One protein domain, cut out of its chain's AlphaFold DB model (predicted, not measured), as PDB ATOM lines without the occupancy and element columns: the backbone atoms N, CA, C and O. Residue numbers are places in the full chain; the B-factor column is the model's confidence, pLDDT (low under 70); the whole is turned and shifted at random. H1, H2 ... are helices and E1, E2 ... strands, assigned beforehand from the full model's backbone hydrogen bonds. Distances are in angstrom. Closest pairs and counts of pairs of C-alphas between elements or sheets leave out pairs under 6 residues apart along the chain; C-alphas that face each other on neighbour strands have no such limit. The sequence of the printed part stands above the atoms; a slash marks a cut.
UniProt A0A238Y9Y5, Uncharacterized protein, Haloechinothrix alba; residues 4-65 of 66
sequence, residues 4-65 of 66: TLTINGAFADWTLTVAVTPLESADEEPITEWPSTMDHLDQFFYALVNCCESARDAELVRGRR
ATOM      1  N   THR A   4       6.541 -52.064   0.037       89.56
ATOM      2  CA  THR A   4       6.567 -50.653   0.427       89.56
ATOM      3  C   THR A   4       7.990 -50.121   0.304       89.56
ATOM      4  O   THR A   4       8.928 -50.718   0.828       89.56
ATOM      5  N   LEU A   5       8.148 -48.998  -0.389       87.62
ATOM      6  CA  LEU A   5       9.417 -48.298  -0.564       87.62
ATOM      7  C   LEU A   5       9.336 -46.944   0.133       87.62
ATOM      8  O   LEU A   5       8.344 -46.231  -0.019       87.62
ATOM      9  N   THR A   6      10.387 -46.575   0.857       87.88
ATOM     10  CA  THR A   6      10.487 -45.279   1.530       87.88
ATOM     11  C   THR A   6      11.651 -44.498   0.949       87.88
ATOM     12  O   THR A   6      12.781 -44.980   0.919       87.88
ATOM     13  N   ILE A   7      11.363 -43.287   0.485       87.00
ATOM     14  CA  ILE A   7      12.299 -42.421  -0.223       87.00
ATOM     15  C   ILE A   7      12.325 -41.085   0.501       87.00
ATOM     16  O   ILE A   7      11.277 -40.488   0.730       87.00
ATOM     17  N   ASN A   8      13.515 -40.610   0.846       83.94
ATOM     18  CA  ASN A   8      13.692 -39.313   1.488       83.94
ATOM     19  C   ASN A   8      14.204 -38.300   0.466       83.94
ATOM     20  O   ASN A   8      15.039 -38.647  -0.374       83.94
ATOM     21  N   GLY A   9      13.711 -37.066   0.551       77.38
ATOM     22  CA  GLY A   9      14.213 -35.969  -0.270       77.38
ATOM     23  C   GLY A   9      15.694 -35.709  -0.012       77.38
ATOM     24  O   GLY A   9      16.163 -35.779   1.126       77.38
ATOM     25  N   ALA A  10      16.448 -35.425  -1.074       77.06
ATOM     26  CA  ALA A  10      17.862 -35.086  -0.947       77.06
ATOM     27  C   ALA A  10      18.054 -33.629  -0.501       77.06
ATOM     28  O   ALA A  10      19.001 -33.330   0.227       77.06
ATOM     29  N   PHE A  11      17.160 -32.730  -0.932       74.12
ATOM     30  CA  PHE A  11      17.284 -31.286  -0.702       74.12
ATOM     31  C   PHE A  11      16.103 -30.666   0.051       74.12
ATOM     32  O   PHE A  11      16.207 -29.527   0.509       74.12
ATOM     33  N   ALA A  12      14.981 -31.375   0.177       66.00
ATOM     34  CA  ALA A  12      13.821 -30.916   0.933       66.00
ATOM     35  C   ALA A  12      13.406 -31.927   2.012       66.00
ATOM     36  O   ALA A  12      13.614 -33.129   1.875       66.00
ATOM     37  N   ASP A  13      12.819 -31.408   3.092       77.88
ATOM     38  CA  ASP A  13      12.422 -32.181   4.273       77.88
ATOM     39  C   ASP A  13      11.058 -32.851   4.045       77.88
ATOM     40  O   ASP A  13      10.004 -32.333   4.422       77.88
ATOM     41  N   TRP A  14      11.073 -33.964   3.313       80.12
ATOM     42  CA  TRP A  14       9.906 -34.813   3.089       80.12
ATOM     43  C   TRP A  14      10.310 -36.281   2.919       80.12
ATOM     44  O   TRP A  14      11.439 -36.616   2.547       80.12
ATOM     45  N   THR A  15       9.330 -37.158   3.136       87.50
ATOM     46  CA  THR A  15       9.429 -38.600   2.897       87.50
ATOM     47  C   THR A  15       8.278 -39.044   1.994       87.50
ATOM     48  O   THR A  15       7.119 -38.720   2.251       87.50
ATOM     49  N   LEU A  16       8.590 -39.790   0.935       83.62
ATOM     50  CA  LEU A  16       7.632 -40.416   0.028       83.62
ATOM     51  C   LEU A  16       7.576 -41.911   0.329       83.62
ATOM     52  O   LEU A  16       8.600 -42.592   0.336       83.62
ATOM     53  N   THR A  17       6.369 -42.419   0.550       90.00
ATOM     54  CA  THR A  17       6.120 -43.855   0.705       90.00
ATOM     55  C   THR A  17       5.356 -44.352  -0.513       90.00
ATOM     56  O   THR A  17       4.292 -43.824  -0.826       90.00
ATOM     57  N   VAL A  18       5.903 -45.350  -1.205       86.44
ATOM     58  CA  VAL A  18       5.306 -45.948  -2.404       86.44
ATOM     59  C   VAL A  18       4.946 -47.394  -2.095       86.44
ATOM     60  O   VAL A  18       5.825 -48.194  -1.786       86.44
ATOM     61  N   ALA A  19       3.662 -47.728  -2.186       89.62
ATOM     62  CA  ALA A  19       3.197 -49.109  -2.168       89.62
ATOM     63  C   ALA A  19       3.115 -49.618  -3.609       89.62
ATOM     64  O   ALA A  19       2.464 -48.998  -4.453       89.62
ATOM     65  N   VAL A  20       3.797 -50.724  -3.894       86.50
ATOM     66  CA  VAL A  20       3.777 -51.373  -5.203       86.50
ATOM     67  C   VAL A  20       3.129 -52.739  -5.061       86.50
ATOM     68  O   VAL A  20       3.583 -53.582  -4.280       86.50
ATOM     69  N   THR A  21       2.088 -52.949  -5.857       86.62
ATOM     70  CA  THR A  21       1.320 -54.191  -5.898       86.62
ATOM     71  C   THR A  21       1.289 -54.676  -7.344       86.62
ATOM     72  O   THR A  21       0.871 -53.911  -8.218       86.62
ATOM     73  N   PRO A  22       1.747 -55.906  -7.631       81.25
ATOM     74  CA  PRO A  22       1.578 -56.490  -8.949       81.25
ATOM     75  C   PRO A  22       0.084 -56.653  -9.239       81.25
ATOM     76  O   PRO A  22      -0.682 -57.088  -8.377       81.25
ATOM     77  N   LEU A  23      -0.330 -56.268 -10.444       83.19
ATOM     78  CA  LEU A  23      -1.689 -56.507 -10.910       83.19
ATOM     79  C   LEU A  23      -1.836 -57.989 -11.243       83.19
ATOM     80  O   LEU A  23      -0.970 -58.566 -11.896       83.19
ATOM     81  N   GLU A  24      -2.933 -58.596 -10.808       80.25
ATOM     82  CA  GLU A  24      -3.285 -59.940 -11.252       80.25
ATOM     83  C   GLU A  24      -3.903 -59.848 -12.652       80.25
ATOM     84  O   GLU A  24      -4.850 -59.090 -12.879       80.25
ATOM     85  N   SER A  25      -3.345 -60.603 -13.596       80.75
ATOM     86  CA  SER A  25      -3.888 -60.779 -14.943       80.75
ATOM     87  C   SER A  25      -4.420 -62.201 -15.080       80.75
ATOM     88  O   SER A  25      -3.820 -63.137 -14.561       80.75
ATOM     89  N   ALA A  26      -5.541 -62.378 -15.784       78.12
ATOM     90  CA  ALA A  26      -6.087 -63.709 -16.062       78.12
ATOM     91  C   ALA A  26      -5.245 -64.492 -17.089       78.12
ATOM     92  O   ALA A  26      -5.343 -65.716 -17.148       78.12
ATOM     93  N   ASP A  27      -4.432 -63.784 -17.879       88.00
ATOM     94  CA  ASP A  27      -3.638 -64.336 -18.981       88.00
ATOM     95  C   ASP A  27      -2.162 -64.574 -18.608       88.00
ATOM     96  O   ASP A  27      -1.402 -65.112 -19.413       88.00
ATOM     97  N   GLU A  28      -1.739 -64.184 -17.402       82.12
ATOM     98  CA  GLU A  28      -0.363 -64.348 -16.925       82.12
ATOM     99  C   GLU A  28      -0.328 -65.191 -15.649       82.12
ATOM    100  O   GLU A  28      -1.260 -65.172 -14.841       82.12
ATOM    101  N   GLU A  29       0.756 -65.944 -15.456       81.44
ATOM    102  CA  GLU A  29       0.941 -66.676 -14.204       81.44
ATOM    103  C   GLU A  29       1.022 -65.694 -13.024       81.44
ATOM    104  O   GLU A  29       1.693 -64.659 -13.119       81.44
ATOM    105  N   PRO A  30       0.357 -65.999 -11.897       79.75
ATOM    106  CA  PRO A  30       0.375 -65.122 -10.741       79.75
ATOM    107  C   PRO A  30       1.805 -64.956 -10.224       79.75
ATOM    108  O   PRO A  30       2.533 -65.926 -10.006       79.75
ATOM    109  N   ILE A  31       2.190 -63.704  -9.980       81.38
ATOM    110  CA  ILE A  31       3.486 -63.374  -9.392       81.38
ATOM    111  C   ILE A  31       3.490 -63.852  -7.937       81.38
ATOM    112  O   ILE A  31       2.855 -63.262  -7.062       81.38
ATOM    113  N   THR A  32       4.215 -64.938  -7.687       83.94
ATOM    114  CA  THR A  32       4.348 -65.560  -6.360       83.94
ATOM    115  C   THR A  32       5.512 -64.989  -5.553       83.94
ATOM    116  O   THR A  32       5.468 -65.010  -4.323       83.94
ATOM    117  N   GLU A  33       6.513 -64.419  -6.227       86.12
ATOM    118  CA  GLU A  33       7.701 -63.811  -5.628       86.12
ATOM    119  C   GLU A  33       8.062 -62.502  -6.333       86.12
ATOM    120  O   GLU A  33       7.755 -62.302  -7.507       86.12
ATOM    121  N   TRP A  34       8.704 -61.580  -5.612       83.44
ATOM    122  CA  TRP A  34       9.088 -60.289  -6.177       83.44
ATOM    123  C   TRP A  34      10.205 -60.467  -7.215       83.44
ATOM    124  O   TRP A  34      11.251 -61.020  -6.870       83.44
ATOM    125  N   PRO A  35      10.037 -59.978  -8.459       83.38
ATOM    126  CA  PRO A  35      11.084 -60.093  -9.466       83.38
ATOM    127  C   PRO A  35      12.359 -59.362  -9.033       83.38
ATOM    128  O   PRO A  35      12.309 -58.173  -8.713       83.38
ATOM    129  N   SER A  36      13.512 -60.033  -9.103       85.81
ATOM    130  CA  SER A  36      14.816 -59.429  -8.771       85.81
ATOM    131  C   SER A  36      15.181 -58.253  -9.682       85.81
ATOM    132  O   SER A  36      15.905 -57.337  -9.300       85.81
ATOM    133  N   THR A  37      14.610 -58.207 -10.889       81.81
ATOM    134  CA  THR A  37      14.711 -57.056 -11.799       81.81
ATOM    135  C   THR A  37      14.155 -55.762 -11.191       81.81
ATOM    136  O   THR A  37      14.485 -54.676 -11.664       81.81
ATOM    137  N   MET A  38      13.344 -55.859 -10.133       81.75
ATOM    138  CA  MET A  38      12.729 -54.745  -9.410       81.75
ATOM    139  C   MET A  38      13.376 -54.493  -8.035       81.75
ATOM    140  O   MET A  38      12.815 -53.777  -7.199       81.75
ATOM    141  N   ASP A  39      14.566 -55.041  -7.778       85.88
ATOM    142  CA  ASP A  39      15.281 -54.837  -6.511       85.88
ATOM    143  C   ASP A  39      15.742 -53.391  -6.303       85.88
ATOM    144  O   ASP A  39      15.771 -52.928  -5.168       85.88
ATOM    145  N   HIS A  40      16.016 -52.658  -7.387       84.56
ATOM    146  CA  HIS A  40      16.507 -51.272  -7.360       84.56
ATOM    147  C   HIS A  40      15.423 -50.225  -7.660       84.56
ATOM    148  O   HIS A  40      15.721 -49.107  -8.086       84.56
ATOM    149  N   LEU A  41      14.146 -50.584  -7.503       86.06
ATOM    150  CA  LEU A  41      13.026 -49.688  -7.807       86.06
ATOM    151  C   LEU A  41      13.064 -48.399  -6.967       86.06
ATOM    152  O   LEU A  41      12.725 -47.322  -7.453       86.06
ATOM    153  N   ASP A  42      13.516 -48.509  -5.719       83.81
ATOM    154  CA  ASP A  42      13.771 -47.399  -4.803       83.81
ATOM    155  C   ASP A  42      14.764 -46.389  -5.391       83.81
ATOM    156  O   ASP A  42      14.504 -45.188  -5.363       83.81
ATOM    157  N   GLN A  43      15.856 -46.865  -6.000       85.12
ATOM    158  CA  GLN A  43      16.867 -46.015  -6.630       85.12
ATOM    159  C   GLN A  43      16.313 -45.289  -7.858       85.12
ATOM    160  O   GLN A  43      16.605 -44.109  -8.051       85.12
ATOM    161  N   PHE A  44      15.481 -45.959  -8.666       85.88
ATOM    162  CA  PHE A  44      14.814 -45.328  -9.810       85.88
ATOM    163  C   PHE A  44      13.894 -44.186  -9.371       85.88
ATOM    164  O   PHE A  44      13.984 -43.080  -9.911       85.88
ATOM    165  N   PHE A  45      13.037 -44.424  -8.376       85.19
ATOM    166  CA  PHE A  45      12.158 -43.380  -7.857       85.19
ATOM    167  C   PHE A  45      12.948 -42.259  -7.170       85.19
ATOM    168  O   PHE A  45      12.649 -41.089  -7.398       85.19
ATOM    169  N   TYR A  46      13.985 -42.588  -6.397       86.00
ATOM    170  CA  TYR A  46      14.877 -41.599  -5.792       86.00
ATOM    171  C   TYR A  46      15.525 -40.696  -6.852       86.00
ATOM    172  O   TYR A  46      15.476 -39.472  -6.738       86.00
ATOM    173  N   ALA A  47      16.066 -41.276  -7.928       87.31
ATOM    174  CA  ALA A  47      16.670 -40.523  -9.025       87.31
ATOM    175  C   ALA A  47      15.657 -39.616  -9.741       87.31
ATOM    176  O   ALA A  47      15.962 -38.453 -10.022       87.31
ATOM    177  N   LEU A  48      14.446 -40.120 -10.009       85.75
ATOM    178  CA  LEU A  48      13.377 -39.342 -10.639       85.75
ATOM    179  C   LEU A  48      12.991 -38.134  -9.782       85.75
ATOM    180  O   LEU A  48      12.935 -37.011 -10.285       85.75
ATOM    181  N   VAL A  49      12.751 -38.353  -8.488       84.19
ATOM    182  CA  VAL A  49      12.337 -37.275  -7.591       84.19
ATOM    183  C   VAL A  49      13.461 -36.250  -7.422       84.19
ATOM    184  O   VAL A  49      13.208 -35.054  -7.554       84.19
ATOM    185  N   ASN A  50      14.710 -36.689  -7.258       84.25
ATOM    186  CA  ASN A  50      15.860 -35.786  -7.171       84.25
ATOM    187  C   ASN A  50      16.083 -34.956  -8.437       84.25
ATOM    188  O   ASN A  50      16.520 -33.805  -8.347       84.25
ATOM    189  N   CYS A  51      15.787 -35.507  -9.617       86.44
ATOM    190  CA  CYS A  51      15.825 -34.752 -10.867       86.44
ATOM    191  C   CYS A  51      14.829 -33.580 -10.823       86.44
ATOM    192  O   CYS A  51      15.196 -32.440 -11.116       86.44
ATOM    193  N   CYS A  52      13.601 -33.834 -10.360       83.81
ATOM    194  CA  CYS A  52      12.587 -32.798 -10.166       83.81
ATOM    195  C   CYS A  52      12.995 -31.771  -9.095       83.81
ATOM    196  O   CYS A  52      12.804 -30.571  -9.300       83.81
ATOM    197  N   GLU A  53      13.589 -32.207  -7.979       84.38
ATOM    198  CA  GLU A  53      14.091 -31.291  -6.944       84.38
ATOM    199  C   GLU A  53      15.185 -30.370  -7.480       84.38
ATOM    200  O   GLU A  53      15.138 -29.158  -7.261       84.38
ATOM    201  N   SER A  54      16.132 -30.935  -8.230       83.62
ATOM    202  CA  SER A  54      17.242 -30.197  -8.838       83.62
ATOM    203  C   SER A  54      16.744 -29.190  -9.876       83.62
ATOM    204  O   SER A  54      17.238 -28.063  -9.936       83.62
ATOM    205  N   ALA A  55      15.739 -29.564 -10.675       85.19
ATOM    206  CA  ALA A  55      15.105 -28.656 -11.627       85.19
ATOM    207  C   ALA A  55      14.417 -27.482 -10.911       85.19
ATOM    208  O   ALA A  55      14.650 -26.326 -11.269       85.19
ATOM    209  N   ARG A  56      13.645 -27.763  -9.851       81.81
ATOM    210  CA  ARG A  56      12.989 -26.731  -9.035       81.81
ATOM    211  C   ARG A  56      14.003 -25.784  -8.392       81.81
ATOM    212  O   ARG A  56      13.806 -24.571  -8.414       81.81
ATOM    213  N   ASP A  57      15.082 -26.313  -7.817       83.25
ATOM    214  CA  ASP A  57      16.133 -25.487  -7.214       83.25
ATOM    215  C   ASP A  57      16.799 -24.576  -8.260       83.25
ATOM    216  O   ASP A  57      16.916 -23.364  -8.058       83.25
ATOM    217  N   ALA A  58      17.116 -25.116  -9.442       84.06
ATOM    218  CA  ALA A  58      17.676 -24.338 -10.545       84.06
ATOM    219  C   ALA A  58      16.744 -23.201 -11.010       84.06
ATOM    220  O   ALA A  58      17.218 -22.104 -11.327       84.06
ATOM    221  N   GLU A  59      15.429 -23.427 -11.039       85.38
ATOM    222  CA  GLU A  59      14.433 -22.392 -11.342       85.38
ATOM    223  C   GLU A  59      14.391 -21.298 -10.269       85.38
ATOM    224  O   GLU A  59      14.441 -20.108 -10.600       85.38
ATOM    225  N   LEU A  60      14.375 -21.677  -8.987       79.75
ATOM    226  CA  LEU A  60      14.371 -20.734  -7.865       79.75
ATOM    227  C   LEU A  60      15.635 -19.863  -7.842       79.75
ATOM    228  O   LEU A  60      15.552 -18.647  -7.644       79.75
ATOM    229  N   VAL A  61      16.806 -20.454  -8.095       78.06
ATOM    230  CA  VAL A  61      18.083 -19.727  -8.179       78.06
ATOM    231  C   VAL A  61      18.090 -18.743  -9.352       78.06
ATOM    232  O   VAL A  61      18.594 -17.627  -9.211       78.06
ATOM    233  N   ARG A  62      17.520 -19.113 -10.506       72.88
ATOM    234  CA  ARG A  62      17.414 -18.223 -11.676       72.88
ATOM    235  C   ARG A  62      16.420 -17.083 -11.454       72.88
ATOM    236  O   ARG A  62      16.711 -15.958 -11.854       72.88
ATOM    237  N   GLY A  63      15.288 -17.350 -10.803       69.62
ATOM    238  CA  GLY A  63      14.266 -16.347 -10.498       69.62
ATOM    239  C   GLY A  63      14.742 -15.266  -9.524       69.62
ATOM    240  O   GLY A  63      14.388 -14.107  -9.689       69.62
ATOM    241  N   ARG A  64      15.613 -15.612  -8.567       62.88
ATOM    242  CA  ARG A  64      16.195 -14.666  -7.593       62.88
ATOM    243  C   ARG A  64      17.250 -13.710  -8.166       62.88
ATOM    244  O   ARG A  64      17.702 -12.823  -7.451       62.88
ATOM    245  N   ARG A  65      17.699 -13.916  -9.409       61.00
ATOM    246  CA  ARG A  65      18.715 -13.076 -10.077       61.00
ATOM    247  C   ARG A  65      18.116 -12.015 -11.014       61.00
ATOM    248  O   ARG A  65      18.884 -11.323 -11.678       61.00
TER     249      ARG A  65
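AT A GLANCE: This is residues 4 to 65 of the 66 residues of an uncharacterized protein of Haloechinothrix alba (UniProt A0A238Y9Y5). A two-stranded hairpin, E1 and E2, packs through E1 on residues 41 to 50 of one long helix, H1; loop residues 24 to 29 stick out at one end of this rod and residues 58 to 65 at the other. The printed part has 62 residues, with E1, E2 and H1 in that order, an antiparallel sheet and a mixed class. It is extended, with a radius of gyration of the C-alphas of 16.9 A and spans of 57 by 20 by 16 A.

IN THESE COORDINATES: Find C-alpha 4 at (6.567, -50.653, 0.427); there E1, residues 4 to 8, begins. E2 is residues 15 to 20, 16.1 A long. H1, residues 41 to 63, runs 33.5 A to C-alpha 63 at (14.266, -16.347, -10.498).

HOW THE PARTS SIT: E1 and E2 are antiparallel at 157 degrees; look for N 5 and O 18, 2.8 A apart, within hydrogen-bond range. E1 touches H1, the closest C-alphas being Leu 5 and Asp 42, 6.1 A. E2 and H1 are near each other, with 6 pairs of C-alphas within 10 A. In H1 every O i to N i+4 pair is within hydrogen-bond range.

THE WHOLE: The farthest C-alphas, of Ala 26 and Arg 65, are 56.7 A apart. The printed part has no cut; residues 21 to 40 form a long link. The pLDDT is under 70 at residue 12 and residues 63 to 65.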